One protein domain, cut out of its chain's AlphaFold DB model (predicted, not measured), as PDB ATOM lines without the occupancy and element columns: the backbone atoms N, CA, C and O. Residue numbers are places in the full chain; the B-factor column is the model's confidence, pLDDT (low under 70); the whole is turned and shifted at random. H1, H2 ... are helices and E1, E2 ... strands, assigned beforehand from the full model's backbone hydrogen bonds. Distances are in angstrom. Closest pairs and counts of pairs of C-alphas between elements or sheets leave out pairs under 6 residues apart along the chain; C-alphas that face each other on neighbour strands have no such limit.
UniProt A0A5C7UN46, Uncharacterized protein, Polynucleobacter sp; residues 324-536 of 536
ATOM      1  N   ILE A 324     -32.943  25.441 -22.621       79.94
ATOM      2  CA  ILE A 324     -33.288  24.662 -23.818       79.94
ATOM      3  C   ILE A 324     -32.048  24.465 -24.698       79.94
ATOM      4  O   ILE A 324     -31.852  23.373 -25.222       79.94
ATOM      5  N   ILE A 325     -31.193  25.486 -24.819       82.06
ATOM      6  CA  ILE A 325     -29.917  25.385 -25.548       82.06
ATOM      7  C   ILE A 325     -29.030  24.318 -24.899       82.06
ATOM      8  O   ILE A 325     -28.639  23.370 -25.571       82.06
ATOM      9  N   ALA A 326     -28.829  24.391 -23.579       84.19
ATOM     10  CA  ALA A 326     -28.035  23.413 -22.836       84.19
ATOM     11  C   ALA A 326     -28.592  21.982 -22.960       84.19
ATOM     12  O   ALA A 326     -27.838  21.022 -23.097       84.19
ATOM     13  N   MET A 327     -29.921  21.820 -22.954       85.81
ATOM     14  CA  MET A 327     -30.559  20.521 -23.186       85.81
ATOM     15  C   MET A 327     -30.213  19.963 -24.573       85.81
ATOM     16  O   MET A 327     -29.922  18.774 -24.700       85.81
ATOM     17  N   PHE A 328     -30.227  20.808 -25.604       86.69
ATOM     18  CA  PHE A 328     -29.862  20.397 -26.954       86.69
ATOM     19  C   PHE A 328     -28.368  20.112 -27.111       86.69
ATOM     20  O   PHE A 328     -28.026  19.138 -27.771       86.69
ATOM     21  N   GLU A 329     -27.490  20.885 -26.474       85.94
ATOM     22  CA  GLU A 329     -26.047  20.613 -26.452       85.94
ATOM     23  C   GLU A 329     -25.747  19.246 -25.829       85.94
ATOM     24  O   GLU A 329     -25.017  18.440 -26.406       85.94
ATOM     25  N   VAL A 330     -26.372  18.939 -24.686       87.19
ATOM     26  CA  VAL A 330     -26.239  17.627 -24.035       87.19
ATOM     27  C   VAL A 330     -26.788  16.511 -24.923       87.19
ATOM     28  O   VAL A 330     -26.153  15.467 -25.040       87.19
ATOM     29  N   TYR A 331     -27.935  16.733 -25.568       85.62
ATOM     30  CA  TYR A 331     -28.554  15.753 -26.459       85.62
ATOM     31  C   TYR A 331     -27.692  15.452 -27.695       85.62
ATOM     32  O   TYR A 331     -27.506  14.291 -28.044       85.62
ATOM     33  N   VAL A 332     -27.129  16.481 -28.335       85.00
ATOM     34  CA  VAL A 332     -26.282  16.336 -29.531       85.00
ATOM     35  C   VAL A 332     -24.923  15.715 -29.212       85.00
ATOM     36  O   VAL A 332     -24.317  15.093 -30.081       85.00
ATOM     37  N   ARG A 333     -24.454  15.818 -27.964       83.12
ATOM     38  CA  ARG A 333     -23.176  15.241 -27.530       83.12
ATOM     39  C   ARG A 333     -23.095  13.726 -27.730       83.12
ATOM     40  O   ARG A 333     -22.000  13.208 -27.948       83.12
ATOM     41  N   ASP A 334     -24.222  13.018 -27.655       84.06
ATOM     42  CA  ASP A 334     -24.290  11.588 -27.961       84.06
ATOM     43  C   ASP A 334     -24.654  11.357 -29.435       84.06
ATOM     44  O   ASP A 334     -25.813  11.157 -29.812       84.06
ATOM     45  N   ASN A 335     -23.622  11.333 -30.281       81.62
ATOM     46  CA  ASN A 335     -23.765  11.114 -31.721       81.62
ATOM     47  C   ASN A 335     -24.536   9.825 -32.054       81.62
ATOM     48  O   ASN A 335     -25.286   9.798 -33.030       81.62
ATOM     49  N   LYS A 336     -24.368   8.755 -31.261       80.62
ATOM     50  CA  LYS A 336     -25.034   7.465 -31.501       80.62
ATOM     51  C   LYS A 336     -26.517   7.568 -31.206       80.62
ATOM     52  O   LYS A 336     -27.329   7.089 -31.996       80.62
ATOM     53  N   GLN A 337     -26.870   8.208 -30.097       83.38
ATOM     54  CA  GLN A 337     -28.263   8.420 -29.735       83.38
ATOM     55  C   GLN A 337     -28.979   9.296 -30.765       83.38
ATOM     56  O   GLN A 337     -30.055   8.925 -31.235       83.38
ATOM     57  N   VAL A 338     -28.371  10.413 -31.177       85.50
ATOM     58  CA  VAL A 338     -28.975  11.297 -32.184       85.50
ATOM     59  C   VAL A 338     -29.117  10.598 -33.528       85.50
ATOM     60  O   VAL A 338     -30.173  10.707 -34.150       85.50
ATOM     61  N   LEU A 339     -28.103   9.852 -33.972       82.62
ATOM     62  CA  LEU A 339     -28.169   9.136 -35.243       82.62
ATOM     63  C   LEU A 339     -29.237   8.036 -35.215       82.62
ATOM     64  O   LEU A 339     -30.031   7.961 -36.145       82.62
ATOM     65  N   ASN A 340     -29.332   7.271 -34.122       83.75
ATOM     66  CA  ASN A 340     -30.404   6.291 -33.924       83.75
ATOM     67  C   ASN A 340     -31.788   6.940 -33.936       83.75
ATOM     68  O   ASN A 340     -32.732   6.376 -34.485       83.75
ATOM     69  N   HIS A 341     -31.921   8.128 -33.344       84.06
ATOM     70  CA  HIS A 341     -33.168   8.875 -33.402       84.06
ATOM     71  C   HIS A 341     -33.452   9.409 -34.802       84.06
ATOM     72  O   HIS A 341     -34.613   9.425 -35.182       84.06
ATOM     73  N   LEU A 342     -32.456   9.856 -35.572       84.69
ATOM     74  CA  LEU A 342     -32.633  10.308 -36.957       84.69
ATOM     75  C   LEU A 342     -33.047   9.150 -37.872       84.69
ATOM     76  O   LEU A 342     -34.036   9.277 -38.595       84.69
ATOM     77  N   CYS A 343     -32.326   8.035 -37.800       81.50
ATOM     78  CA  CYS A 343     -32.547   6.833 -38.585       81.50
ATOM     79  C   CYS A 343     -32.041   5.598 -37.803       81.50
ATOM     80  O   CYS A 343     -30.829   5.423 -37.636       81.50
ATOM     81  N   PRO A 344     -32.946   4.738 -37.302       77.25
ATOM     82  CA  PRO A 344     -32.563   3.528 -36.581       77.25
ATOM     83  C   PRO A 344     -31.775   2.558 -37.473       77.25
ATOM     84  O   PRO A 344     -32.186   2.273 -38.594       77.25
ATOM     85  N   GLY A 345     -30.672   2.002 -36.960       70.44
ATOM     86  CA  GLY A 345     -29.902   0.955 -37.652       70.44
ATOM     87  C   GLY A 345     -28.688   1.438 -38.454       70.44
ATOM     88  O   GLY A 345     -28.036   0.622 -39.105       70.44
ATOM     89  N   ILE A 346     -28.337   2.726 -38.387       71.56
ATOM     90  CA  ILE A 346     -27.089   3.224 -38.979       71.56
ATOM     91  C   ILE A 346     -25.897   2.838 -38.090       71.56
ATOM     92  O   ILE A 346     -25.817   3.239 -36.929       71.56
ATOM     93  N   ASN A 347     -24.929   2.100 -38.645       62.78
ATOM     94  CA  ASN A 347     -23.646   1.874 -37.979       62.78
ATOM     95  C   ASN A 347     -22.782   3.149 -38.062       62.78
ATOM     96  O   ASN A 347     -22.491   3.645 -39.151       62.78
ATOM     97  N   LEU A 348     -22.366   3.670 -36.902       59.72
ATOM     98  CA  LEU A 348     -21.577   4.902 -36.762       59.72
ATOM     99  C   LEU A 348     -20.095   4.725 -37.151       59.72
ATOM    100  O   LEU A 348     -19.328   5.676 -37.083       59.72
ATOM    101  N   GLU A 349     -19.693   3.522 -37.576       56.62
ATOM    102  CA  GLU A 349     -18.355   3.222 -38.113       56.62
ATOM    103  C   GLU A 349     -18.109   3.791 -39.522       56.62
ATOM    104  O   GLU A 349     -17.053   3.559 -40.113       56.62
ATOM    105  N   MET A 350     -19.057   4.556 -40.077       54.22
ATOM    106  CA  MET A 350     -18.808   5.292 -41.311       54.22
ATOM    107  C   MET A 350     -17.723   6.349 -41.085       54.22
ATOM    108  O   MET A 350     -17.770   7.092 -40.102       54.22
ATOM    109  N   PRO A 351     -16.721   6.423 -41.971       50.53
ATOM    110  CA  PRO A 351     -15.457   7.028 -41.623       50.53
ATOM    111  C   PRO A 351     -15.509   8.543 -41.814       50.53
ATOM    112  O   PRO A 351     -15.068   9.097 -42.821       50.53
ATOM    113  N   VAL A 352     -16.051   9.216 -40.811       54.09
ATOM    114  CA  VAL A 352     -15.975  10.660 -40.678       54.09
ATOM    115  C   VAL A 352     -14.541  11.020 -40.310       54.09
ATOM    116  O   VAL A 352     -14.021  10.575 -39.288       54.09
ATOM    117  N   ASN A 353     -13.887  11.844 -41.127       57.47
ATOM    118  CA  ASN A 353     -12.554  12.348 -40.814       57.47
ATOM    119  C   ASN A 353     -12.678  13.522 -39.827       57.47
ATOM    120  O   ASN A 353     -12.427  14.678 -40.171       57.47
ATOM    121  N   ALA A 354     -13.151  13.219 -38.612       59.56
ATOM    122  CA  ALA A 354     -13.437  14.202 -37.571       59.56
ATOM    123  C   ALA A 354     -12.215  15.089 -37.293       59.56
ATOM    124  O   ALA A 354     -12.367  16.289 -37.104       59.56
ATOM    125  N   GLU A 355     -11.008  14.525 -37.383       58.97
ATOM    126  CA  GLU A 355      -9.742  15.239 -37.200       58.97
ATOM    127  C   GLU A 355      -9.480  16.295 -38.285       58.97
ATOM    128  O   GLU A 355      -9.104  17.422 -37.973       58.97
ATOM    129  N   LEU A 356      -9.713  15.971 -39.562       55.75
ATOM    130  CA  LEU A 356      -9.528  16.899 -40.689       55.75
ATOM    131  C   LEU A 356     -10.589  18.006 -40.671       55.75
ATOM    132  O   LEU A 356     -10.281  19.171 -40.912       55.75
ATOM    133  N   PHE A 357     -11.827  17.658 -40.327       62.50
ATOM    134  CA  PHE A 357     -12.918  18.619 -40.212       62.50
ATOM    135  C   PHE A 357     -12.740  19.558 -39.003       62.50
ATOM    136  O   PHE A 357     -12.892  20.773 -39.139       62.50
ATOM    137  N   GLN A 358     -12.315  19.036 -37.846       62.88
ATOM    138  CA  GLN A 358     -12.003  19.837 -36.654       62.88
ATOM    139  C   GLN A 358     -10.793  20.755 -36.867       62.88
ATOM    140  O   GLN A 358     -10.825  21.909 -36.448       62.88
ATOM    141  N   LYS A 359      -9.750  20.286 -37.566       59.25
ATOM    142  CA  LYS A 359      -8.522  21.058 -37.825       59.25
ATOM    143  C   LYS A 359      -8.721  22.236 -38.785       59.25
ATOM    144  O   LYS A 359      -7.921  23.166 -38.773       59.25
ATOM    145  N   HIS A 360      -9.756  22.213 -39.626       54.50
ATOM    146  CA  HIS A 360      -9.971  23.242 -40.648       54.50
ATOM    147  C   HIS A 360     -11.114  24.222 -40.362       54.50
ATOM    148  O   HIS A 360     -11.224  25.239 -41.051       54.50
ATOM    149  N   HIS A 361     -11.915  23.984 -39.320       59.09
ATOM    150  CA  HIS A 361     -12.990  24.890 -38.915       59.09
ATOM    151  C   HIS A 361     -12.566  26.001 -37.946       59.09
ATOM    152  O   HIS A 361     -13.404  26.561 -37.251       59.09
ATOM    153  N   GLU A 362     -11.308  26.445 -37.958       54.47
ATOM    154  CA  GLU A 362     -10.990  27.802 -37.475       54.47
ATOM    155  C   GLU A 362     -11.729  28.878 -38.306       54.47
ATOM    156  O   GLU A 362     -12.030  29.952 -37.795       54.47
ATOM    157  N   ARG A 363     -12.127  28.553 -39.546       58.19
ATOM    158  CA  ARG A 363     -12.879  29.418 -40.475       58.19
ATOM    159  C   ARG A 363     -14.397  29.446 -40.221       58.19
ATOM    160  O   ARG A 363     -14.935  28.607 -39.485       58.19
ATOM    161  N   ASP A 364     -15.065  30.414 -40.851       65.81
ATOM    162  CA  ASP A 364     -16.520  30.616 -40.824       65.81
ATOM    163  C   ASP A 364     -17.293  29.437 -41.436       65.81
ATOM    164  O   ASP A 364     -16.845  28.801 -42.391       65.81
ATOM    165  N   LEU A 365     -18.468  29.147 -40.873       74.88
ATOM    166  CA  LEU A 365     -19.408  28.145 -41.382       74.88
ATOM    167  C   LEU A 365     -20.219  28.743 -42.537       74.88
ATOM    168  O   LEU A 365     -20.732  29.853 -42.410       74.88
ATOM    169  N   ASN A 366     -20.363  28.017 -43.650       83.75
ATOM    170  CA  ASN A 366     -21.161  28.501 -44.775       83.75
ATOM    171  C   ASN A 366     -22.671  28.419 -44.457       83.75
ATOM    172  O   ASN A 366     -23.159  27.407 -43.943       83.75
ATOM    173  N   GLU A 367     -23.428  29.466 -44.798       85.94
ATOM    174  CA  GLU A 367     -24.874  29.544 -44.557       85.94
ATOM    175  C   GLU A 367     -25.650  28.423 -45.273       85.94
ATOM    176  O   GLU A 367     -26.540  27.811 -44.681       85.94
ATOM    177  N   SER A 368     -25.271  28.060 -46.500       88.88
ATOM    178  CA  SER A 368     -25.909  26.981 -47.266       88.88
ATOM    179  C   SER A 368     -25.730  25.620 -46.591       88.88
ATOM    180  O   SER A 368     -26.671  24.827 -46.498       88.88
ATOM    181  N   GLN A 369     -24.544  25.356 -46.038       89.50
ATOM    182  CA  GLN A 369     -24.283  24.142 -45.260       89.50
ATOM    183  C   GLN A 369     -25.100  24.128 -43.962       89.50
ATOM    184  O   GLN A 369     -25.595  23.078 -43.551       89.50
ATOM    185  N   MET A 370     -25.277  25.287 -43.325       90.56
ATOM    186  CA  MET A 370     -26.115  25.431 -42.132       90.56
ATOM    187  C   MET A 370     -27.599  25.173 -42.435       90.56
ATOM    188  O   MET A 370     -28.288  24.510 -41.662       90.56
ATOM    189  N   ILE A 371     -28.109  25.641 -43.578       92.00
ATOM    190  CA  ILE A 371     -29.484  25.361 -44.019       92.00
ATOM    191  C   ILE A 371     -29.683  23.856 -44.238       92.00
ATOM    192  O   ILE A 371     -30.671  23.292 -43.762       92.00
ATOM    193  N   LEU A 372     -28.728  23.191 -44.895       92.06
ATOM    194  CA  LEU A 372     -28.750  21.738 -45.080       92.06
ATOM    195  C   LEU A 372     -28.800  21.002 -43.730       92.06
ATOM    196  O   LEU A 372     -29.595  20.076 -43.548       92.06
ATOM    197  N   LEU A 373     -28.003  21.459 -42.761       91.94
ATOM    198  CA  LEU A 373     -27.988  20.914 -41.409       91.94
ATOM    199  C   LEU A 373     -29.349  21.064 -40.715       91.94
ATOM    200  O   LEU A 373     -29.885  20.097 -40.170       91.94
ATOM    201  N   LYS A 374     -29.951  22.254 -40.807       93.38
ATOM    202  CA  LYS A 374     -31.289  22.563 -40.281       93.38
ATOM    203  C   LYS A 374     -32.377  21.664 -40.855       93.38
ATOM    204  O   LYS A 374     -33.302  21.299 -40.128       93.38
ATOM    205  N   TRP A 375     -32.287  21.291 -42.132       93.75
ATOM    206  CA  TRP A 375     -33.256  20.382 -42.747       93.75
ATOM    207  C   TRP A 375     -33.191  18.993 -42.112       93.75
ATOM    208  O   TRP A 375     -34.223  18.479 -41.674       93.75
ATOM    209  N   ILE A 376     -31.988  18.429 -41.989       92.06
ATOM    210  CA  ILE A 376     -31.759  17.092 -41.421       92.06
ATOM    211  C   ILE A 376     -32.165  17.054 -39.943       92.06
ATOM    212  O   ILE A 376     -32.951  16.205 -39.520       92.06
ATOM    213  N   PHE A 377     -31.701  18.026 -39.158       91.75
ATOM    214  CA  PHE A 377     -31.953  18.075 -37.717       91.75
ATOM    215  C   PHE A 377     -33.384  18.475 -37.346       91.75
ATOM    216  O   PHE A 377     -33.786  18.250 -36.206       91.75
ATOM    217  N   SER A 378     -34.199  18.948 -38.302       91.06
ATOM    218  CA  SER A 378     -35.632  19.220 -38.086       91.06
ATOM    219  C   SER A 378     -36.435  18.005 -37.595       91.06
ATOM    220  O   SER A 378     -37.574  18.150 -37.149       91.06
ATOM    221  N   LEU A 379     -35.860  16.804 -37.701       86.00
ATOM    222  CA  LEU A 379     -36.411  15.549 -37.199       86.00
ATOM    223  C   LEU A 379     -36.216  15.346 -35.691       86.00
ATOM    224  O   LEU A 379     -36.953  14.564 -35.094       86.00
ATOM    225  N   VAL A 380     -35.216  15.979 -35.079       87.88
ATOM    226  CA  VAL A 380     -34.832  15.744 -33.672       87.88
ATOM    227  C   VAL A 380     -34.868  17.008 -32.824       87.88
ATOM    228  O   VAL A 380     -35.047  16.920 -31.614       87.88
ATOM    229  N   MET A 381     -34.740  18.181 -33.443       88.44
ATOM    230  CA  MET A 381     -34.780  19.466 -32.756       88.44
ATOM    231  C   MET A 381     -35.369  20.566 -33.652       88.44
ATOM    232  O   MET A 381     -35.387  20.430 -34.878       88.44
ATOM    233  N   PRO A 382     -35.852  21.678 -33.074       87.75
ATOM    234  CA  PRO A 382     -36.288  22.827 -33.855       87.75
ATOM    235  C   PRO A 382     -35.131  23.394 -34.700       87.75
ATOM    236  O   PRO A 382     -34.046  23.612 -34.161       87.75
ATOM    237  N   PRO A 383     -35.340  23.709 -35.993       86.69
ATOM    238  CA  PRO A 383     -34.278  24.209 -36.871       86.69
ATOM    239  C   PRO A 383     -33.549  25.457 -36.352       86.69
ATOM    240  O   PRO A 383     -32.341  25.578 -36.518       86.69
ATOM    241  N   GLY A 384     -34.267  26.374 -35.695       82.38
ATOM    242  CA  GLY A 384     -33.676  27.596 -35.134       82.38
ATOM    243  C   GLY A 384     -32.783  27.355 -33.914       82.38
ATOM    244  O   GLY A 384     -32.007  28.225 -33.547       82.38
ATOM    245  N   SER A 385     -32.856  26.178 -33.284       85.44
ATOM    246  CA  SER A 385     -32.012  25.860 -32.130       85.44
ATOM    247  C   SER A 385     -30.549  25.650 -32.514       85.44
ATOM    248  O   SER A 385     -29.683  25.897 -31.686       85.44
ATOM    249  N   ILE A 386     -30.269  25.260 -33.763       87.44
ATOM    250  CA  ILE A 386     -28.904  25.040 -34.265       87.44
ATOM    251  C   ILE A 386     -28.099  26.345 -34.282       87.44
ATOM    252  O   ILE A 386     -26.911  26.326 -33.983       87.44
ATOM    253  N   ASP A 387     -28.756  27.481 -34.542       86.12
ATOM    254  CA  ASP A 387     -28.125  28.812 -34.570       86.12
ATOM    255  C   ASP A 387     -27.602  29.270 -33.201       86.12
ATOM    256  O   ASP A 387     -26.880  30.260 -33.104       86.12
ATOM    257  N   HIS A 388     -28.004  28.581 -32.133       84.88
ATOM    258  CA  HIS A 388     -27.646  28.910 -30.759       84.88
ATOM    259  C   HIS A 388     -26.669  27.917 -30.128       84.88
ATOM    260  O   HIS A 388     -26.302  28.108 -28.972       84.88
ATOM    261  N   LEU A 389     -26.288  26.861 -30.851       85.50
ATOM    262  CA  LEU A 389     -25.334  25.872 -30.364       85.50
ATOM    263  C   LEU A 389     -23.910  26.416 -30.464       85.50
ATOM    264  O   LEU A 389     -23.575  27.169 -31.382       85.50
ATOM    265  N   ASP A 390     -23.053  25.993 -29.540       85.00
ATOM    266  CA  ASP A 390     -21.633  26.281 -29.641       85.00
ATOM    267  C   ASP A 390     -20.998  25.621 -30.885       85.00
ATOM    268  O   ASP A 390     -21.461  24.614 -31.436       85.00
ATOM    269  N   LYS A 391     -19.906  26.220 -31.371       82.81
ATOM    270  CA  LYS A 391     -19.220  25.767 -32.589       82.81
ATOM    271  C   LYS A 391     -18.804  24.283 -32.527       82.81
ATOM    272  O   LYS A 391     -19.026  23.587 -33.518       82.81
ATOM    273  N   PRO A 392     -18.260  23.757 -31.408       82.69
ATOM    274  CA  PRO A 392     -17.970  22.329 -31.274       82.69
ATOM    275  C   PRO A 392     -19.200  21.426 -31.438       82.69
ATOM    276  O   PRO A 392     -19.115  20.397 -32.111       82.69
ATOM    277  N   THR A 393     -20.353  21.801 -30.879       85.56
ATOM    278  CA  THR A 393     -21.585  21.015 -31.027       85.56
ATOM    279  C   THR A 393     -22.106  21.071 -32.457       85.56
ATOM    280  O   THR A 393     -22.488  20.039 -33.006       85.56
ATOM    281  N   VAL A 394     -22.049  22.232 -33.113       87.50
ATOM    282  CA  VAL A 394     -22.410  22.353 -34.535       87.50
ATOM    283  C   VAL A 394     -21.513  21.482 -35.418       87.50
ATOM    284  O   VAL A 394     -22.003  20.821 -36.335       87.50
ATOM    285  N   ILE A 395     -20.213  21.419 -35.125       84.56
ATOM    286  CA  ILE A 395     -19.278  20.517 -35.806       84.56
ATOM    287  C   ILE A 395     -19.745  19.064 -35.671       84.56
ATOM    288  O   ILE A 395     -19.828  18.365 -36.680       84.56
ATOM    289  N   ASN A 396     -20.135  18.623 -34.471       84.50
ATOM    290  CA  ASN A 396     -20.693  17.279 -34.267       84.50
ATOM    291  C   ASN A 396     -21.975  17.058 -35.083       84.50
ATOM    292  O   ASN A 396     -22.140  15.996 -35.688       84.50
ATOM    293  N   CYS A 397     -22.846  18.067 -35.177       88.44
ATOM    294  CA  CYS A 397     -24.035  17.994 -36.021       88.44
ATOM    295  C   CYS A 397     -23.677  17.734 -37.496       88.44
ATOM    296  O   CYS A 397     -24.321  16.903 -38.135       88.44
ATOM    297  N   TYR A 398     -22.644  18.386 -38.040       87.75
ATOM    298  CA  TYR A 398     -22.192  18.138 -39.415       87.75
ATOM    299  C   TYR A 398     -21.709  16.704 -39.634       87.75
ATOM    300  O   TYR A 398     -22.000  16.118 -40.677       87.75
ATOM    301  N   LEU A 399     -21.030  16.117 -38.645       84.06
ATOM    302  CA  LEU A 399     -20.586  14.723 -38.709       84.06
ATOM    303  C   LEU A 399     -21.774  13.753 -38.751       84.06
ATOM    304  O   LEU A 399     -21.809  12.834 -39.568       84.06
ATOM    305  N   ILE A 400     -22.779  13.997 -37.908       86.81
ATOM    306  CA  ILE A 400     -24.024  13.218 -37.883       86.81
ATOM    307  C   ILE A 400     -24.773  13.372 -39.215       86.81
ATOM    308  O   ILE A 400     -25.223  12.382 -39.793       86.81
ATOM    309  N   ALA A 401     -24.872  14.598 -39.734       89.56
ATOM    310  CA  ALA A 401     -25.512  14.885 -41.015       89.56
ATOM    311  C   ALA A 401     -24.797  14.198 -42.186       89.56
ATOM    312  O   ALA A 401     -25.456  13.651 -43.067       89.56
ATOM    313  N   GLN A 402     -23.463  14.178 -42.187       87.69
ATOM    314  CA  GLN A 402     -22.677  13.448 -43.178       87.69
ATOM    315  C   GLN A 402     -22.987  11.946 -43.143       87.69
ATOM    316  O   GLN A 402     -23.289  11.372 -44.187       87.69
ATOM    317  N   ALA A 403     -22.980  11.323 -41.960       85.50
ATOM    318  CA  ALA A 403     -23.308   9.903 -41.814       85.50
ATOM    319  C   ALA A 403     -24.738   9.588 -42.291       85.50
ATOM    320  O   ALA A 403     -24.953   8.621 -43.024       85.50
ATOM    321  N   PHE A 404     -25.703  10.443 -41.939       89.12
ATOM    322  CA  PHE A 404     -27.088  10.341 -42.398       89.12
ATOM    323  C   PHE A 404     -27.194  10.402 -43.932       89.12
ATOM    324  O   PHE A 404     -27.819   9.545 -44.553       89.12
ATOM    325  N   LEU A 405     -26.544  11.384 -44.563       90.81
ATOM    326  CA  LEU A 405     -26.571  11.555 -46.017       90.81
ATOM    327  C   LEU A 405     -25.902  10.383 -46.751       90.81
ATOM    328  O   LEU A 405     -26.431   9.912 -47.758       90.81
ATOM    329  N   MET A 406     -24.781   9.873 -46.230       87.12
ATOM    330  CA  MET A 406     -24.107   8.697 -46.790       87.12
ATOM    331  C   MET A 406     -24.981   7.445 -46.713       87.12
ATOM    332  O   MET A 406     -25.075   6.719 -47.702       87.12
ATOM    333  N   HIS A 407     -25.658   7.214 -45.583       86.94
ATOM    334  CA  HIS A 407     -26.555   6.070 -45.412       86.94
ATOM    335  C   HIS A 407     -27.669   6.034 -46.469       86.94
ATOM    336  O   HIS A 407     -28.002   4.975 -46.992       86.94
ATOM    337  N   HIS A 408     -28.198   7.202 -46.836       88.62
ATOM    338  CA  HIS A 408     -29.236   7.336 -47.857       88.62
ATOM    339  C   HIS A 408     -28.701   7.435 -49.300       88.62
ATOM    340  O   HIS A 408     -29.464   7.724 -50.222       88.62
ATOM    341  N   GLY A 409     -27.401   7.201 -49.522       87.88
ATOM    342  CA  GLY A 409     -26.781   7.226 -50.851       87.88
ATOM    343  C   GLY A 409     -26.590   8.627 -51.445       87.88
ATOM    344  O   GLY A 409     -26.270   8.755 -52.625       87.88
ATOM    345  N   LEU A 410     -26.753   9.687 -50.649       91.25
ATOM    346  CA  LEU A 410     -26.577  11.085 -51.059       91.25
ATOM    347  C   LEU A 410     -25.129  11.540 -50.820       91.25
ATOM    348  O   LEU A 410     -24.860  12.489 -50.083       91.25
ATOM    349  N   VAL A 411     -24.177  10.827 -51.428       89.12
ATOM    350  CA  VAL A 411     -22.739  10.963 -51.129       89.12
ATOM    351  C   VAL A 411     -22.193  12.348 -51.501       89.12
ATOM    352  O   VAL A 411     -21.394  12.908 -50.749       89.12
ATOM    353  N   SER A 412     -22.650  12.947 -52.606       89.19
ATOM    354  CA  SER A 412     -22.220  14.296 -53.009       89.19
ATOM    355  C   SER A 412     -22.646  15.353 -51.988       89.19
ATOM    356  O   SER A 412     -21.828  16.175 -51.578       89.19
ATOM    357  N   LEU A 413     -23.894  15.290 -51.506       90.94
ATOM    358  CA  LEU A 413     -24.378  16.157 -50.425       90.94
ATOM    359  C   LEU A 413     -23.624  15.918 -49.114       90.94
ATOM    360  O   LEU A 413     -23.311  16.879 -48.417       90.94
ATOM    361  N   ALA A 414     -23.299  14.664 -48.791       89.19
ATOM    362  CA  ALA A 414     -22.528  14.316 -47.595       89.19
ATOM    363  C   ALA A 414     -21.097  14.882 -47.617       89.19
ATOM    364  O   ALA A 414     -20.512  15.187 -46.577       89.19
ATOM    365  N   CYS A 415     -20.515  15.009 -48.808       87.38
ATOM    366  CA  CYS A 415     -19.211  15.632 -48.993       87.38
ATOM    367  C   CYS A 415     -19.314  17.158 -48.944       87.38
ATOM    368  O   CYS A 415     -18.502  17.801 -48.286       87.38
ATOM    369  N   LEU A 416     -20.341  17.739 -49.574       88.88
ATOM    370  CA  LEU A 416     -20.603  19.179 -49.529       88.88
ATOM    371  C   LEU A 416     -20.940  19.676 -48.122       88.88
ATOM    372  O   LEU A 416     -20.541  20.781 -47.781       88.88
ATOM    373  N   SER A 417     -21.617  18.881 -47.287       88.19
ATOM    374  CA  SER A 417     -21.996  19.293 -45.927       88.19
ATOM    375  C   SER A 417     -20.800  19.574 -45.018       88.19
ATOM    376  O   SER A 417     -20.941  20.320 -44.058       88.19
ATOM    377  N   THR A 418     -19.635  18.995 -45.320       85.69
ATOM    378  CA  THR A 418     -18.402  19.134 -44.527       85.69
ATOM    379  C   THR A 418     -17.263  19.807 -45.297       85.69
ATOM    380  O   THR A 418     -16.177  20.003 -44.749       85.69
ATOM    381  N   ALA A 419     -17.467  20.150 -46.570       85.56
ATOM    382  CA  ALA A 419     -16.447  20.781 -47.401       85.56
ATOM    383  C   ALA A 419     -16.161  22.230 -46.973       85.56
ATOM    384  O   ALA A 419     -16.951  22.869 -46.289       85.56
ATOM    385  N   ILE A 420     -15.029  22.776 -47.407       83.88
ATOM    386  CA  ILE A 420     -14.653  24.162 -47.117       83.88
ATOM    387  C   ILE A 420     -14.879  25.003 -48.365       83.88
ATOM    388  O   ILE A 420     -14.302  24.723 -49.415       83.88
ATOM    389  N   ALA A 421     -15.672  26.058 -48.229       83.75
ATOM    390  CA  ALA A 421     -15.845  27.074 -49.253       83.75
ATOM    391  C   ALA A 421     -14.505  27.751 -49.589       83.75
ATOM    392  O   ALA A 421     -13.847  28.330 -48.717       83.75
ATOM    393  N   LYS A 422     -14.086  27.708 -50.855       78.88
ATOM    394  CA  LYS A 422     -12.995  28.541 -51.372       78.88
ATOM    395  C   LYS A 422     -13.599  29.813 -51.961       78.88
ATOM    396  O   LYS A 422     -14.142  29.796 -53.064       78.88
ATOM    397  N   ARG A 423     -13.474  30.925 -51.229       62.66
ATOM    398  CA  ARG A 423     -13.737  32.262 -51.782       62.66
ATOM    399  C   ARG A 423     -12.668  32.556 -52.840       62.66
ATOM    400  O   ARG A 423     -11.484  32.336 -52.602       62.66
ATOM    401  N   HIS A 424     -13.093  32.941 -54.040       55.41
ATOM    402  CA  HIS A 424     -12.206  33.105 -55.191       55.41
ATOM    403  C   HIS A 424     -11.282  34.328 -55.047       55.41
ATOM    404  O   HIS A 424     -11.760  35.455 -55.109       55.41
ATOM    405  N   ASP A 425      -9.963  34.109 -55.020       41.81
ATOM    406  CA  ASP A 425      -8.921  35.150 -55.144       41.81
ATOM    407  C   ASP A 425      -8.669  35.579 -56.613       41.81
ATOM    408  O   ASP A 425      -7.544  35.848 -57.027       41.81
ATOM    409  N   GLY A 426      -9.713  35.635 -57.450       40.50
ATOM    410  CA  GLY A 426      -9.615  36.226 -58.797       40.50
ATOM    411  C   GLY A 426      -9.412  35.275 -59.989       40.50
ATOM    412  O   GLY A 426      -9.258  35.756 -61.107       40.50
ATOM    413  N   ILE A 427      -9.484  33.949 -59.817       37.56
ATOM    414  CA  ILE A 427      -9.564  32.999 -60.948       37.56
ATOM    415  C   ILE A 427     -10.971  32.406 -60.992       37.56
ATOM    416  O   ILE A 427     -11.284  31.494 -60.231       37.56
ATOM    417  N   ILE A 428     -11.823  32.938 -61.870       42.47
ATOM    418  CA  ILE A 428     -13.158  32.395 -62.145       42.47
ATOM    419  C   ILE A 428     -12.966  31.081 -62.907       42.47
ATOM    420  O   ILE A 428     -12.618  31.088 -64.087       42.47
ATOM    421  N   HIS A 429     -13.199  29.945 -62.253       38.34
ATOM    422  CA  HIS A 429     -13.454  28.717 -62.994       38.34
ATOM    423  C   HIS A 429     -14.860  28.835 -63.582       38.34
ATOM    424  O   HIS A 429     -15.855  28.762 -62.870       38.34
ATOM    425  N   THR A 430     -14.938  29.082 -64.888       38.22
ATOM    426  CA  THR A 430     -16.180  29.063 -65.661       38.22
ATOM    427  C   THR A 430     -16.729  27.638 -65.695       38.22
ATOM    428  O   THR A 430     -16.477  26.892 -66.640       38.22
ATOM    429  N   THR A 431     -17.448  27.225 -64.656       39.84
ATOM    430  CA  THR A 431     -18.322  26.053 -64.728       39.84
ATOM    431  C   THR A 431     -19.734  26.520 -65.051       39.84
ATOM    432  O   THR A 431     -20.279  27.406 -64.397       39.84
ATOM    433  N   SER A 432     -20.272  25.965 -66.134       39.34
ATOM    434  CA  SER A 432     -21.516  26.328 -66.803       39.34
ATOM    435  C   SER A 432     -22.694  26.543 -65.852       39.34
ATOM    436  O   SER A 432     -23.287  25.596 -65.345       39.34
ATOM    437  N   ILE A 433     -23.114  27.801 -65.711       45.50
ATOM    438  CA  ILE A 433     -24.385  28.193 -65.074       45.50
ATOM    439  C   ILE A 433     -25.590  27.538 -65.793       45.50
ATOM    440  O   ILE A 433     -26.639  27.325 -65.181       45.50
ATOM    441  N   ASP A 434     -25.412  27.122 -67.052       39.12
ATOM    442  CA  ASP A 434     -26.441  26.518 -67.908       39.12
ATOM    443  C   ASP A 434     -26.595  24.988 -67.772       39.12
ATOM    444  O   ASP A 434     -27.447  24.396 -68.432       39.12
ATOM    445  N   GLY A 435     -25.808  24.328 -66.912       44.25
ATOM    446  CA  GLY A 435     -25.809  22.864 -66.757       44.25
ATOM    447  C   GLY A 435     -26.803  22.295 -65.739       44.25
ATOM    448  O   GLY A 435     -26.852  21.082 -65.564       44.25
ATOM    449  N   LYS A 436     -27.599  23.125 -65.046       55.75
ATOM    450  CA  LYS A 436     -28.496  22.639 -63.979       55.75
ATOM    451  C   LYS A 436     -29.556  21.716 -64.572       55.75
ATOM    452  O   LYS A 436     -30.519  22.175 -65.193       55.75
ATOM    453  N   MET A 437     -29.384  20.413 -64.357       63.28
ATOM    454  CA  MET A 437     -30.303  19.398 -64.842       63.28
ATOM    455  C   MET A 437     -31.695  19.712 -64.296       63.28
ATOM    456  O   MET A 437     -31.904  19.842 -63.086       63.28
ATOM    457  N   ARG A 438     -32.663  19.889 -65.201       68.50
ATOM    458  CA  ARG A 438     -34.053  20.120 -64.810       68.50
ATOM    459  C   ARG A 438     -34.522  18.927 -63.984       68.50
ATOM    460  O   ARG A 438     -34.380  17.788 -64.426       68.50
ATOM    461  N   THR A 439     -35.103  19.195 -62.815       76.19
ATOM    462  CA  THR A 439     -35.671  18.153 -61.960       76.19
ATOM    463  C   THR A 439     -36.641  17.289 -62.778       76.19
ATOM    464  O   THR A 439     -37.509  17.843 -63.465       76.19
ATOM    465  N   PRO A 440     -36.496  15.949 -62.768       84.50
ATOM    466  CA  PRO A 440     -37.415  15.064 -63.466       84.50
ATOM    467  C   PRO A 440     -38.857  15.320 -63.033       84.50
ATOM    468  O   PRO A 440     -39.127  15.532 -61.850       84.50
ATOM    469  N   LYS A 441     -39.793  15.267 -63.987       83.38
ATOM    470  CA  LYS A 441     -41.208  15.575 -63.734       83.38
ATOM    471  C   LYS A 441     -41.802  14.709 -62.614       83.38
ATOM    472  O   LYS A 441     -42.570  15.212 -61.808       83.38
ATOM    473  N   GLU A 442     -41.387  13.450 -62.525       84.88
ATOM    474  CA  GLU A 442     -41.796  12.514 -61.469       84.88
ATOM    475  C   GLU A 442     -41.419  13.004 -60.063       84.88
ATOM    476  O   GLU A 442     -42.213  12.906 -59.130       84.88
ATOM    477  N   VAL A 443     -40.218  13.570 -59.913       84.00
ATOM    478  CA  VAL A 443     -39.722  14.100 -58.636       84.00
ATOM    479  C   VAL A 443     -40.472  15.385 -58.275       84.00
ATOM    480  O   VAL A 443     -40.897  15.547 -57.133       84.00
ATOM    481  N   ASP A 444     -40.690  16.264 -59.254       84.88
ATOM    482  CA  ASP A 444     -41.475  17.493 -59.082       84.88
ATOM    483  C   ASP A 444     -42.930  17.204 -58.689       84.88
ATOM    484  O   ASP A 444     -43.481  17.870 -57.811       84.88
ATOM    485  N   ASP A 445     -43.568  16.231 -59.341       86.12
ATOM    486  CA  ASP A 445     -44.965  15.881 -59.089       86.12
ATOM    487  C   ASP A 445     -45.121  15.232 -57.703       86.12
ATOM    488  O   ASP A 445     -46.015  15.625 -56.951       86.12
ATOM    489  N   ARG A 446     -44.181  14.366 -57.293       85.50
ATOM    490  CA  ARG A 446     -44.150  13.806 -55.930       85.50
ATOM    491  C   ARG A 446     -43.926  14.878 -54.856       85.50
ATOM    492  O   ARG A 446     -44.554  14.825 -53.800       85.50
ATOM    493  N   LEU A 447     -43.084  15.884 -55.108       86.12
ATOM    494  CA  LEU A 447     -42.918  17.008 -54.174       86.12
ATOM    495  C   LEU A 447     -44.182  17.862 -54.058       86.12
ATOM    496  O   LEU A 447     -44.512  18.306 -52.961       86.12
ATOM    497  N   LYS A 448     -44.908  18.091 -55.156       87.31
ATOM    498  CA  LYS A 448     -46.186  18.822 -55.110       87.31
ATOM    499  C   LYS A 448     -47.263  18.053 -54.358       87.31
ATOM    500  O   LYS A 448     -48.068  18.678 -53.677       87.31
ATOM    501  N   GLU A 449     -47.271  16.727 -54.467       87.88
ATOM    502  CA  GLU A 449     -48.166  15.872 -53.686       87.88
ATOM    503  C   GLU A 449     -47.856  15.967 -52.184       87.88
ATOM    504  O   GLU A 449     -48.758  16.187 -51.379       87.88
ATOM    505  N   MET A 450     -46.574  15.891 -51.806       85.38
ATOM    506  CA  MET A 450     -46.137  16.009 -50.407       85.38
ATOM    507  C   MET A 450     -46.329  17.417 -49.821       85.38
ATOM    508  O   MET A 450     -46.613  17.560 -48.632       85.38
ATOM    509  N   PHE A 451     -46.176  18.458 -50.642       87.62
ATOM    510  CA  PHE A 451     -46.283  19.863 -50.245       87.62
ATOM    511  C   PHE A 451     -47.342  20.582 -51.097       87.62
ATOM    512  O   PHE A 451     -46.990  21.363 -51.982       87.62
ATOM    513  N   PRO A 452     -48.645  20.374 -50.827       82.56
ATOM    514  CA  PRO A 452     -49.729  20.863 -51.687       82.56
ATOM    515  C   PRO A 452     -49.983  22.373 -51.578       82.56
ATOM    516  O   PRO A 452     -50.730  22.949 -52.370       82.56
ATOM    517  N   HIS A 453     -49.407  23.041 -50.577       82.88
ATOM    518  CA  HIS A 453     -49.665  24.452 -50.316       82.88
ATOM    519  C   HIS A 453     -48.776  25.360 -51.168       82.88
ATOM    520  O   HIS A 453     -47.557  25.382 -51.020       82.88
ATOM    521  N   GLU A 454     -49.404  26.178 -52.009       80.62
ATOM    522  CA  GLU A 454     -48.726  27.165 -52.850       80.62
ATOM    523  C   GLU A 454     -48.840  28.572 -52.256       80.62
ATOM    524  O   GLU A 454     -49.891  28.968 -51.734       80.62
ATOM    525  N   ARG A 455     -47.774  29.370 -52.374       72.50
ATOM    526  CA  ARG A 455     -47.822  30.791 -52.016       72.50
ATOM    527  C   ARG A 455     -48.344  31.596 -53.202       72.50
ATOM    528  O   ARG A 455     -47.918  31.417 -54.343       72.50
ATOM    529  N   ARG A 456     -49.269  32.521 -52.929       65.12
ATOM    530  CA  ARG A 456     -49.641  33.551 -53.905       65.12
ATOM    531  C   ARG A 456     -48.471  34.523 -54.015       65.12
ATOM    532  O   ARG A 456     -48.079  35.113 -53.011       65.12
ATOM    533  N   SER A 457     -47.926  34.673 -55.217       62.69
ATOM    534  CA  SER A 457     -46.931  35.707 -55.491       62.69
ATOM    535  C   SER A 457     -47.523  37.083 -55.163       62.69
ATOM    536  O   SER A 457     -48.670  37.365 -55.514       62.69
ATOM    537  N   GLN A 458     -46.760  37.925 -54.461       56.97
ATOM    538  CA  GLN A 458     -47.174  39.288 -54.096       56.97
ATOM    539  C   GLN A 458     -47.117  40.273 -55.278       56.97
ATOM    540  O   GLN A 458     -47.507  41.433 -55.142       56.97
ATOM    541  N   SER A 459     -46.675  39.823 -56.456       56.56
ATOM    542  CA  SER A 459     -46.667  40.632 -57.672       56.56
ATOM    543  C   SER A 459     -48.094  40.917 -58.155       56.56
ATOM    544  O   SER A 459     -48.891  40.004 -58.367       56.56
ATOM    545  N   LYS A 460     -48.410  42.196 -58.407       54.88
ATOM    546  CA  LYS A 460     -49.674  42.649 -59.028       54.88
ATOM    547  C   LYS A 460     -49.842  42.191 -60.491       54.88
ATOM    548  O   LYS A 460     -50.826  42.556 -61.135       54.88
ATOM    549  N   GLN A 461     -48.904  41.424 -61.050       59.88
ATOM    550  CA  GLN A 461     -49.017  40.902 -62.409       59.88
ATOM    551  C   GLN A 461     -50.042  39.761 -62.484       59.88
ATOM    552  O   GLN A 461     -49.958  38.768 -61.765       59.88
ATOM    553  N   LYS A 462     -50.982  39.873 -63.433       50.75
ATOM    554  CA  LYS A 462     -52.080  38.914 -63.671       50.75
ATOM    555  C   LYS A 462     -51.641  37.464 -63.959       50.75
ATOM    556  O   LYS A 462     -52.486  36.582 -63.899       50.75
ATOM    557  N   ASN A 463     -50.352  37.215 -64.216       53.75
ATOM    558  CA  ASN A 463     -49.775  35.898 -64.523       53.75
ATOM    559  C   ASN A 463     -48.648  35.496 -63.557       53.75
ATOM    560  O   ASN A 463     -47.729  34.776 -63.944       53.75
ATOM    561  N   ALA A 464     -48.666  35.982 -62.315       58.25
ATOM    562  CA  ALA A 464     -47.652  35.584 -61.351       58.25
ATOM    563  C   ALA A 464     -47.767  34.075 -61.064       58.25
ATOM    564  O   ALA A 464     -48.801  33.584 -60.597       58.25
ATOM    565  N   ARG A 465     -46.715  33.330 -61.419       61.19
ATOM    566  CA  ARG A 465     -46.642  31.877 -61.251       61.19
ATOM    567  C   ARG A 465     -46.820  31.565 -59.765       61.19
ATOM    568  O   ARG A 465     -46.169  32.173 -58.921       61.19
ATOM    569  N   LYS A 466     -47.741  30.660 -59.435       65.44
ATOM    570  CA  LYS A 466     -47.860  30.154 -58.066       65.44
ATOM    571  C   LYS A 466     -46.594  29.364 -57.759       65.44
ATOM    572  O   LYS A 466     -46.212  28.493 -58.542       65.44
ATOM    573  N   GLU A 467     -45.931  29.708 -56.666       72.81
ATOM    574  CA  GLU A 467     -44.667  29.089 -56.279       72.81
ATOM    575  C   GLU A 467     -44.898  28.151 -55.101       72.81
ATOM    576  O   GLU A 467     -45.495  28.513 -54.080       72.81
ATOM    577  N   ASN A 468     -44.433  26.913 -55.262       83.31
ATOM    578  CA  ASN A 468     -44.382  25.953 -54.177       83.31
ATOM    579  C   ASN A 468     -43.169  26.299 -53.291       83.31
ATOM    580  O   ASN A 468     -42.042  26.297 -53.795       83.31
ATOM    581  N   PRO A 469     -43.365  26.582 -51.991       85.38
ATOM    582  CA  PRO A 469     -42.289  27.024 -51.110       85.38
ATOM    583  C   PRO A 469     -41.188  25.970 -50.925       85.38
ATOM    584  O   PRO A 469     -40.041  26.344 -50.696       85.38
ATOM    585  N   ALA A 470     -41.500  24.674 -51.040       86.88
ATOM    586  CA  ALA A 470     -40.496  23.615 -50.949       86.88
ATOM    587  C   ALA A 470     -39.586  23.604 -52.187       86.88
ATOM    588  O   ALA A 470     -38.366  23.544 -52.056       86.88
ATOM    589  N   LEU A 471     -40.168  23.733 -53.386       86.62
ATOM    590  CA  LEU A 471     -39.405  23.807 -54.637       86.62
ATOM    591  C   LEU A 471     -38.549  25.079 -54.716       86.62
ATOM    592  O   LEU A 471     -37.415  25.025 -55.193       86.62
ATOM    593  N   ASP A 472     -39.070  26.203 -54.221       87.62
ATOM    594  CA  ASP A 472     -38.320  27.458 -54.104       87.62
ATOM    595  C   ASP A 472     -37.125  27.308 -53.145       87.62
ATOM    596  O   ASP A 472     -35.997  27.641 -53.506       87.62
ATOM    597  N   ALA A 473     -37.329  26.710 -51.965       89.44
ATOM    598  CA  ALA A 473     -36.254  26.463 -51.003       89.44
ATOM    599  C   ALA A 473     -35.165  25.516 -51.546       89.44
ATOM    600  O   ALA A 473     -33.979  25.786 -51.369       89.44
ATOM    601  N   ILE A 474     -35.554  24.442 -52.246       91.19
ATOM    602  CA  ILE A 474     -34.619  23.528 -52.929       91.19
ATOM    603  C   ILE A 474     -33.821  24.269 -53.999       91.19
ATOM    604  O   ILE A 474     -32.610  24.089 -54.102       91.19
ATOM    605  N   THR A 475     -34.490  25.113 -54.785       89.25
ATOM    606  CA  THR A 475     -33.851  25.879 -55.858       89.25
ATOM    607  C   THR A 475     -32.826  26.853 -55.301       89.25
ATOM    608  O   THR A 475     -31.693  26.844 -55.770       89.25
ATOM    609  N   LYS A 476     -33.192  27.624 -54.271       89.38
ATOM    610  CA  LYS A 476     -32.293  28.575 -53.608       89.38
ATOM    611  C   LYS A 476     -31.070  27.880 -53.025       89.38
ATOM    612  O   LYS A 476     -29.955  28.235 -53.380       89.38
ATOM    613  N   LEU A 477     -31.270  26.818 -52.242       91.00
ATOM    614  CA  LEU A 477     -30.152  26.090 -51.641       91.00
ATOM    615  C   LEU A 477     -29.230  25.458 -52.697       91.00
ATOM    616  O   LEU A 477     -28.012  25.473 -52.543       91.00
ATOM    617  N   ALA A 478     -29.794  24.910 -53.776       90.25
ATOM    618  CA  ALA A 478     -29.005  24.388 -54.887       90.25
ATOM    619  C   ALA A 478     -28.184  25.484 -55.571       90.25
ATOM    620  O   ALA A 478     -27.024  25.268 -55.906       90.25
ATOM    621  N   ASP A 479     -28.797  26.644 -55.801       86.56
ATOM    622  CA  ASP A 479     -28.138  27.767 -56.448       86.56
ATOM    623  C   ASP A 479     -26.996  28.310 -55.575       86.56
ATOM    624  O   ASP A 479     -25.914  28.552 -56.112       86.56
ATOM    625  N   ASP A 480     -27.190  28.385 -54.256       86.00
ATOM    626  CA  ASP A 480     -26.155  28.807 -53.312       86.00
ATOM    627  C   ASP A 480     -24.989  27.802 -53.263       86.00
ATOM    628  O   ASP A 480     -23.831  28.191 -53.409       86.00
ATOM    629  N   LEU A 481     -25.272  26.495 -53.162       88.19
ATOM    630  CA  LEU A 481     -24.233  25.451 -53.168       88.19
ATOM    631  C   LEU A 481     -23.431  25.417 -54.478       88.19
ATOM    632  O   LEU A 481     -22.235  25.127 -54.467       88.19
ATOM    633  N   SER A 482     -24.074  25.708 -55.611       87.31
ATOM    634  CA  SER A 482     -23.412  25.795 -56.918       87.31
ATOM    635  C   SER A 482     -22.639  27.097 -57.136       87.31
ATOM    636  O   SER A 482     -21.881  27.178 -58.100       87.31
ATOM    637  N   SER A 483     -22.841  28.121 -56.303       82.94
ATOM    638  CA  SER A 483     -22.176  29.421 -56.469       82.94
ATOM    639  C   SER A 483     -20.709  29.414 -56.025       82.94
ATOM    640  O   SER A 483     -19.948  30.310 -56.389       82.94
ATOM    641  N   GLU A 484     -20.301  28.388 -55.279       82.19
ATOM    642  CA  GLU A 484     -18.978  28.286 -54.678       82.19
ATOM    643  C   GLU A 484     -18.177  27.093 -55.209       82.19
ATOM    644  O   GLU A 484     -18.721  26.072 -55.640       82.19
ATOM    645  N   SER A 485     -16.850  27.214 -55.124       84.00
ATOM    646  CA  SER A 485     -15.936  26.084 -55.276       84.00
ATOM    647  C   SER A 485     -15.577  25.528 -53.899       84.00
ATOM    648  O   SER A 485     -15.318  26.276 -52.956       84.00
ATOM    649  N   TRP A 486     -15.558  24.206 -53.774       85.81
ATOM    650  CA  TRP A 486     -15.457  23.518 -52.491       85.81
ATOM    651  C   TRP A 486     -14.141  22.758 -52.379       85.81
ATOM    652  O   TRP A 486     -13.636  22.200 -53.350       85.81
ATOM    653  N   LEU A 487     -13.574  22.707 -51.178       85.31
ATOM    654  CA  LEU A 487     -12.455  21.841 -50.834       85.31
ATOM    655  C   LEU A 487     -12.960  20.696 -49.957       85.31
ATOM    656  O   LEU A 487     -13.406  20.914 -48.833       85.31
ATOM    657  N   LEU A 488     -12.874  19.473 -50.468       84.50
ATOM    658  CA  LEU A 488     -13.339  18.274 -49.785       84.50
ATOM    659  C   LEU A 488     -12.476  17.943 -48.560       84.50
ATOM    660  O   LEU A 488     -11.257  17.777 -48.666       84.50
ATOM    661  N   THR A 489     -13.131  17.770 -47.413       80.00
ATOM    662  CA  THR A 489     -12.528  17.393 -46.118       80.00
ATOM    663  C   THR A 489     -12.657  15.897 -45.808       80.00
ATOM    664  O   THR A 489     -12.162  15.420 -44.788       80.00
ATOM    665  N   VAL A 490     -13.279  15.130 -46.705       77.50
ATOM    666  CA  VAL A 490     -13.474  13.681 -46.561       77.50
ATOM    667  C   VAL A 490     -12.168  12.887 -46.721       77.50
ATOM    668  O   VAL A 490     -11.133  13.420 -47.140       77.50
ATOM    669  N   ARG A 491     -12.195  11.595 -46.362       75.94
ATOM    670  CA  ARG A 491     -11.079  10.658 -46.588       75.94
ATOM    671  C   ARG A 491     -10.740  10.539 -48.070       75.94
ATOM    672  O   ARG A 491     -11.626  10.636 -48.915       75.94
ATOM    673  N   ASP A 492      -9.472  10.255 -48.360       76.25
ATOM    674  CA  ASP A 492      -8.969  10.116 -49.733       76.25
ATOM    675  C   ASP A 492      -9.721   9.052 -50.543       76.25
ATOM    676  O   ASP A 492      -9.876   9.203 -51.744       76.25
ATOM    677  N   GLU A 493     -10.271   8.025 -49.893       80.06
ATOM    678  CA  GLU A 493     -11.085   6.982 -50.537       80.06
ATOM    679  C   GLU A 493     -12.400   7.512 -51.134       80.06
ATOM    680  O   GLU A 493     -12.877   6.996 -52.142       80.06
ATOM    681  N   LEU A 494     -12.989   8.550 -50.530       76.94
ATOM    682  CA  LEU A 494     -14.266   9.125 -50.969       76.94
ATOM    683  C   LEU A 494     -14.083  10.185 -52.064       76.94
ATOM    684  O   LEU A 494     -15.029  10.477 -52.796       76.94
ATOM    685  N   VAL A 495     -12.874  10.740 -52.208       80.06
ATOM    686  CA  VAL A 495     -12.578  11.788 -53.198       80.06
ATOM    687  C   VAL A 495     -12.791  11.285 -54.639       80.06
ATOM    688  O   VAL A 495     -13.557  11.926 -55.361       80.06
ATOM    689  N   PRO A 496     -12.248  10.121 -55.063       78.75
ATOM    690  CA  PRO A 496     -12.489   9.576 -56.399       78.75
ATOM    691  C   PRO A 496     -13.959   9.250 -56.673       78.75
ATOM    692  O   PRO A 496     -14.422   9.431 -57.796       78.75
ATOM    693  N   ILE A 497     -14.700   8.790 -55.658       80.94
ATOM    694  CA  ILE A 497     -16.112   8.397 -55.797       80.94
ATOM    695  C   ILE A 497     -16.967   9.608 -56.174       80.94
ATOM    696  O   ILE A 497     -17.859   9.511 -57.013       80.94
ATOM    697  N   VAL A 498     -16.682  10.754 -55.560       78.94
ATOM    698  CA  VAL A 498     -17.490  11.967 -55.709       78.94
ATOM    699  C   VAL A 498     -16.989  12.858 -56.840       78.94
ATOM    700  O   VAL A 498     -17.792  13.531 -57.479       78.94
ATOM    701  N   ASN A 499     -15.689  12.829 -57.137       80.56
ATOM    702  CA  ASN A 499     -15.064  13.654 -58.170       80.56
ATOM    703  C   ASN A 499     -14.783  12.884 -59.476       80.56
ATOM    704  O   ASN A 499     -13.816  13.178 -60.174       80.56
ATOM    705  N   HIS A 500     -15.589  11.864 -59.796       76.88
ATOM    706  CA  HIS A 500     -15.488  11.071 -61.033       76.88
ATOM    707  C   HIS A 500     -14.057  10.579 -61.352       76.88
ATOM    708  O   HIS A 500     -13.556  10.753 -62.462       76.88
ATOM    709  N   ASN A 501     -13.395   9.958 -60.372       70.19
ATOM    710  CA  ASN A 501     -12.006   9.477 -60.410       70.19
ATOM    711  C   ASN A 501     -10.911  10.558 -60.469       70.19
ATOM    712  O   ASN A 501      -9.738  10.233 -60.653       70.19
ATOM    713  N   ASN A 502     -11.248  11.832 -60.267       72.25
ATOM    714  CA  ASN A 502     -10.256  12.880 -60.068       72.25
ATOM    715  C   ASN A 502      -9.735  12.851 -58.620       72.25
ATOM    716  O   ASN A 502     -10.507  12.841 -57.665       72.25
ATOM    717  N   LEU A 503      -8.411  12.863 -58.456       74.00
ATOM    718  CA  LEU A 503      -7.746  12.899 -57.146       74.00
ATOM    719  C   LEU A 503      -7.747  14.304 -56.520       74.00
ATOM    720  O   LEU A 503      -7.364  14.475 -55.363       74.00
ATOM    721  N   SER A 504      -8.160  15.326 -57.275       79.56
ATOM    722  CA  SER A 504      -8.291  16.686 -56.769       79.56
ATOM    723  C   SER A 504      -9.351  16.763 -55.669       79.56
ATOM    724  O   SER A 504     -10.484  16.320 -55.841       79.56
ATOM    725  N   ARG A 505      -9.002  17.405 -54.550       79.94
ATOM    726  CA  ARG A 505      -9.950  17.749 -53.477       79.94
ATOM    727  C   ARG A 505     -10.800  18.976 -53.805       79.94
ATOM    728  O   ARG A 505     -11.691  19.305 -53.030       79.94
ATOM    729  N   THR A 506     -10.522  19.671 -54.908       83.31
ATOM    730  CA  THR A 506     -11.396  20.744 -55.387       83.31
ATOM    731  C   THR A 506     -12.628  20.116 -56.029       83.31
ATOM    732  O   THR A 506     -12.507  19.282 -56.926       83.31
ATOM    733  N   TYR A 507     -13.797  20.530 -55.561       83.88
ATOM    734  CA  TYR A 507     -15.089  19.990 -55.935       83.88
ATOM    735  C   TYR A 507     -16.059  21.115 -56.281       83.88
ATOM    736  O   TYR A 507     -16.051  22.178 -55.663       83.88
ATOM    737  N   VAL A 508     -16.895  20.871 -57.279       84.88
ATOM    738  CA  VAL A 508     -17.990  21.754 -57.681       84.88
ATOM    739  C   VAL A 508     -19.275  20.962 -57.497       84.88
ATOM    740  O   VAL A 508     -19.282  19.749 -57.711       84.88
ATOM    741  N   ALA A 509     -20.343  21.628 -57.054       86.06
ATOM    742  CA  ALA A 509     -21.628  20.964 -56.872       86.06
ATOM    743  C   ALA A 509     -22.063  20.270 -58.182       86.06
ATOM    744  O   ALA A 509     -21.909  20.857 -59.255       86.06
ATOM    745  N   PRO A 510     -22.594  19.038 -58.110       86.38
ATOM    746  CA  PRO A 510     -22.936  18.265 -59.295       86.38
ATOM    747  C   PRO A 510     -24.158  18.852 -60.012       86.38
ATOM    748  O   PRO A 510     -25.022  19.475 -59.391       86.38
ATOM    749  N   ASP A 511     -24.282  18.591 -61.314       84.06
ATOM    750  CA  ASP A 511     -25.389  19.101 -62.141       84.06
ATOM    751  C   ASP A 511     -26.773  18.621 -61.663       84.06
ATOM    752  O   ASP A 511     -27.791  19.283 -61.890       84.06
ATOM    753  N   ASP A 512     -26.817  17.482 -60.963       87.06
ATOM    754  CA  ASP A 512     -28.019  16.878 -60.390       87.06
ATOM    755  C   ASP A 512     -28.290  17.301 -58.932       87.06
ATOM    756  O   ASP A 512     -29.180  16.742 -58.287       87.06
ATOM    757  N   ILE A 513     -27.591  18.316 -58.403       89.88
ATOM    758  CA  ILE A 513     -27.718  18.771 -57.005       89.88
ATOM    759  C   ILE A 513     -29.172  19.066 -56.602       89.88
ATOM    760  O   ILE A 513     -29.599  18.717 -55.500       89.88
ATOM    761  N   LYS A 514     -29.977  19.624 -57.518       90.19
ATOM    762  CA  LYS A 514     -31.414  19.869 -57.305       90.19
ATOM    763  C   LYS A 514     -32.184  18.569 -57.091       90.19
ATOM    764  O   LYS A 514     -33.043  18.500 -56.218       90.19
ATOM    765  N   VAL A 515     -31.856  17.522 -57.844       90.81
ATOM    766  CA  VAL A 515     -32.466  16.195 -57.703       90.81
ATOM    767  C   VAL A 515     -32.053  15.555 -56.379       90.81
ATOM    768  O   VAL A 515     -32.901  14.980 -55.697       90.81
ATOM    769  N   GLN A 516     -30.784  15.681 -55.981       92.19
ATOM    770  CA  GLN A 516     -30.303  15.156 -54.700       92.19
ATOM    771  C   GLN A 516     -30.982  15.843 -53.505       92.19
ATOM    772  O   GLN A 516     -31.441  15.163 -52.586       92.19
ATOM    773  N   LEU A 517     -31.124  17.172 -53.538       93.56
ATOM    774  CA  LEU A 517     -31.837  17.932 -52.506       93.56
ATOM    775  C   LEU A 517     -33.332  17.592 -52.469       93.56
ATOM    776  O   LEU A 517     -33.892  17.418 -51.389       93.56
ATOM    777  N   SER A 518     -33.973  17.415 -53.627       92.62
ATOM    778  CA  SER A 518     -35.359  16.939 -53.703       92.62
ATOM    779  C   SER A 518     -35.536  15.569 -53.045       92.62
ATOM    780  O   SER A 518     -36.455  15.387 -52.248       92.62
ATOM    781  N   LYS A 519     -34.632  14.618 -53.320       92.94
ATOM    782  CA  LYS A 519     -34.634  13.293 -52.675       92.94
ATOM    783  C   LYS A 519     -34.450  13.400 -51.161       92.94
ATOM    784  O   LYS A 519     -35.164  12.725 -50.426       92.94
ATOM    785  N   LEU A 520     -33.548  14.264 -50.692       94.12
ATOM    786  CA  LEU A 520     -33.353  14.509 -49.261       94.12
ATOM    787  C   LEU A 520     -34.640  14.996 -48.584       94.12
ATOM    788  O   LEU A 520     -35.023  14.475 -47.539       94.12
ATOM    789  N   VAL A 521     -35.320  15.974 -49.185       93.31
ATOM    790  CA  VAL A 521     -36.578  16.509 -48.647       93.31
ATOM    791  C   VAL A 521     -37.655  15.423 -48.582       93.31
ATOM    792  O   VAL A 521     -38.352  15.332 -47.572       93.31
ATOM    793  N   MET A 522     -37.754  14.566 -49.605       92.19
ATOM    794  CA  MET A 522     -38.665  13.414 -49.585       92.19
ATOM    795  C   MET A 522     -38.334  12.441 -48.450       92.19
ATOM    796  O   MET A 522     -39.228  12.079 -47.697       92.19
ATOM    797  N   ILE A 523     -37.056  12.077 -48.273       92.19
ATOM    798  CA  ILE A 523     -36.611  11.179 -47.193       92.19
ATOM    799  C   ILE A 523     -36.996  11.747 -45.824       92.19
ATOM    800  O   ILE A 523     -37.564  11.043 -44.991       92.19
ATOM    801  N   ILE A 524     -36.724  13.033 -45.589       91.44
ATOM    802  CA  ILE A 524     -37.068  13.696 -44.324       91.44
ATOM    803  C   ILE A 524     -38.584  13.664 -44.095       91.44
ATOM    804  O   ILE A 524     -39.030  13.426 -42.972       91.44
ATOM    805  N   GLN A 525     -39.380  13.903 -45.138       90.50
ATOM    806  CA  GLN A 525     -40.835  13.895 -45.037       90.50
ATOM    807  C   GLN A 525     -41.391  12.489 -44.776       90.50
ATOM    808  O   GLN A 525     -42.245  12.337 -43.905       90.50
ATOM    809  N   ASP A 526     -40.867  11.468 -45.453       89.75
ATOM    810  CA  ASP A 526     -41.250  10.069 -45.249       89.75
ATOM    811  C   ASP A 526     -40.950   9.627 -43.803       89.75
ATOM    812  O   ASP A 526     -41.807   9.047 -43.134       89.75
ATOM    813  N   ILE A 527     -39.785  10.002 -43.255       88.75
ATOM    814  CA  ILE A 527     -39.448   9.740 -41.844       88.75
ATOM    815  C   ILE A 527     -40.434  10.445 -40.900       88.75
ATOM    816  O   ILE A 527     -40.867   9.854 -39.908       88.75
ATOM    817  N   LYS A 528     -40.815  11.699 -41.185       86.94
ATOM    818  CA  LYS A 528     -41.807  12.427 -40.371       86.94
ATOM    819  C   LYS A 528     -43.159  11.722 -40.374       86.94
ATOM    820  O   LYS A 528     -43.757  11.590 -39.310       86.94
ATOM    821  N   LEU A 529     -43.622  11.269 -41.538       85.62
ATOM    822  CA  LEU A 529     -44.900  10.573 -41.676       85.62
ATOM    823  C   LEU A 529     -44.907   9.247 -40.908       85.62
ATOM    824  O   LEU A 529     -45.834   9.010 -40.134       85.62
ATOM    825  N   ASN A 530     -43.848   8.442 -41.030       84.88
ATOM    826  CA  ASN A 530     -43.740   7.162 -40.321       84.88
ATOM    827  C   ASN A 530     -43.780   7.346 -38.796       84.88
ATOM    828  O   ASN A 530     -44.503   6.640 -38.103       84.88
ATOM    829  N   ARG A 531     -43.095   8.364 -38.259       82.75
ATOM    830  CA  ARG A 531     -43.120   8.649 -36.811       82.75
ATOM    831  C   ARG A 531     -44.466   9.140 -36.295       82.75
ATOM    832  O   ARG A 531     -44.751   9.002 -35.108       82.75
ATOM    833  N   VAL A 532     -45.255   9.792 -37.145       78.56
ATOM    834  CA  VAL A 532     -46.625  10.170 -36.791       78.56
ATOM    835  C   VAL A 532     -47.481   8.910 -36.725       78.56
ATOM    836  O   VAL A 532     -48.197   8.737 -35.749       78.56
ATOM    837  N   GLN A 533     -47.349   8.008 -37.700       73.44
ATOM    838  CA  GLN A 533     -48.082   6.740 -37.729       73.44
ATOM    839  C   GLN A 533     -47.718   5.796 -36.577       73.44
ATOM    840  O   GLN A 533     -48.597   5.114 -36.088       73.44
ATOM    841  N   GLU A 534     -46.469   5.774 -36.102       72.69
ATOM    842  CA  GLU A 534     -46.064   4.963 -34.937       72.69
ATOM    843  C   GLU A 534     -46.580   5.504 -33.589       72.69
ATOM    844  O   GLU A 534     -46.551   4.796 -32.582       72.69
ATOM    845  N   LYS A 535     -47.006   6.774 -33.537       64.31
ATOM    846  CA  LYS A 535     -47.519   7.425 -32.317       64.31
ATOM    847  C   LYS A 535     -49.043   7.362 -32.176       64.31
ATOM    848  O   LYS A 535     -49.539   7.711 -31.103       64.31
ATOM    849  N   PHE A 536     -49.751   6.971 -33.232       45.34
ATOM    850  CA  PHE A 536     -51.199   6.755 -33.266       45.34
ATOM    851  C   PHE A 536     -51.493   5.264 -33.395       45.34
ATOM    852  O   PHE A 536     -52.545   4.845 -32.863       45.34
TER     853      PHE A 536
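What this domain is: This is residues 324 to 536 of the 536 residues of an uncharacterized protein of Polynucleobacter sp (UniProt A0A5C7UN46). Look first for a cluster of crossed helices, H1, H2, H3, H4 and H7, gathered round H6; at one flank of it, the long helix H11 runs with H8 and H9 packed on it. A small antiparallel sheet, in the order E1, E2, E3, sits by H7 and H10, and two long loops, residues 423 to 440 and 451 to 468, swing wide. The printed part has 213 residues, with eleven named helices and three named strands in the order H1 to H7, E1, H8, H9, E2, H10, E3, H11; the class is mostly helix. It is compact, with a radius of gyration of the C-alphas of 18.0 A, and only just flat, spanning 55 by 54 by 29 A.

How they stand to each other: Start at E1, residues 420 to 422, antiparallel to E2, residues 485 to 487; N 422 and O 485 are 2.8 A apart, within hydrogen-bond range. E3, residues 506 to 508, is also antiparallel to E2, with N 486 and O 507 at 2.8 A. H7, residues 411 to 416, only grazes this sheet, with residues 412 to 416. H10, residues 494 to 498, only just touches H7, with 3 pairs of C-alphas within 8 A, the closest Ser 412 and Val 498 at 5.9 A. H7 forms a helical hairpin with the hub H6, residues 391 to 407; their closest C-alphas, Gln 402 and Ala 414, are 4.5 A apart. H6 also touches H1, residues 324 to 333, with its residues 393 to 397 alone, closest C-alphas Glu 329 and Thr 393, 6.4 A. It touches H2, residues 335 to 342, closest C-alphas Leu 339 and Ile 400, 6.4 A. H3, residues 354 to 360, only just touches H6, closest C-alphas Ala 354 and Leu 399, 7.3 A, on residues 395 to 399 alone. H4, residues 367 to 377, touches residues 397 to 401 of H6 alone, closest C-alphas Leu 373 and Ala 401, 6.5 A. H5, residues 383 to 388, touches H4, C-alphas Lys 374 and Pro 383 being closest at 4.8 A. H9, residues 469 to 482, touches H11, residues 513 to 533, at a steep tilt of 43 degrees, opposite ways; C-alphas Ala 478 and Lys 514 are closest, 5.7 A. H8, residues 441 to 450, touches H11, C-alphas Val 443 and Ser 518 being closest at 7.2 A. Every O i to N i+4 pair is within hydrogen-bond range in H1 to H4 and H6 to H11; H5 has 0 of 2, but 3 of 3 O i to N i+3 pairs.

Where its parts are: Find C-alpha 324 at (-33.288, 24.662, -23.818), where H1 begins. H6 runs 24.6 A and H9 19.8 A. H11 runs 30.5 A from C-alpha 513 at (-27.718, 18.771, -57.005) to C-alpha 533 at (-48.082, 6.740, -37.729).

The domain as a whole: The farthest C-alphas, Gly 426 and Phe 536, are 57.0 A apart. The printed part has no cut; the links H2 to H3, E1 to H8 and H8 to H9 are long. Its mean pLDDT is 78.3, with residues 347 to 364, 423 to 438, 456 to 466 and 535 to 536 under 70.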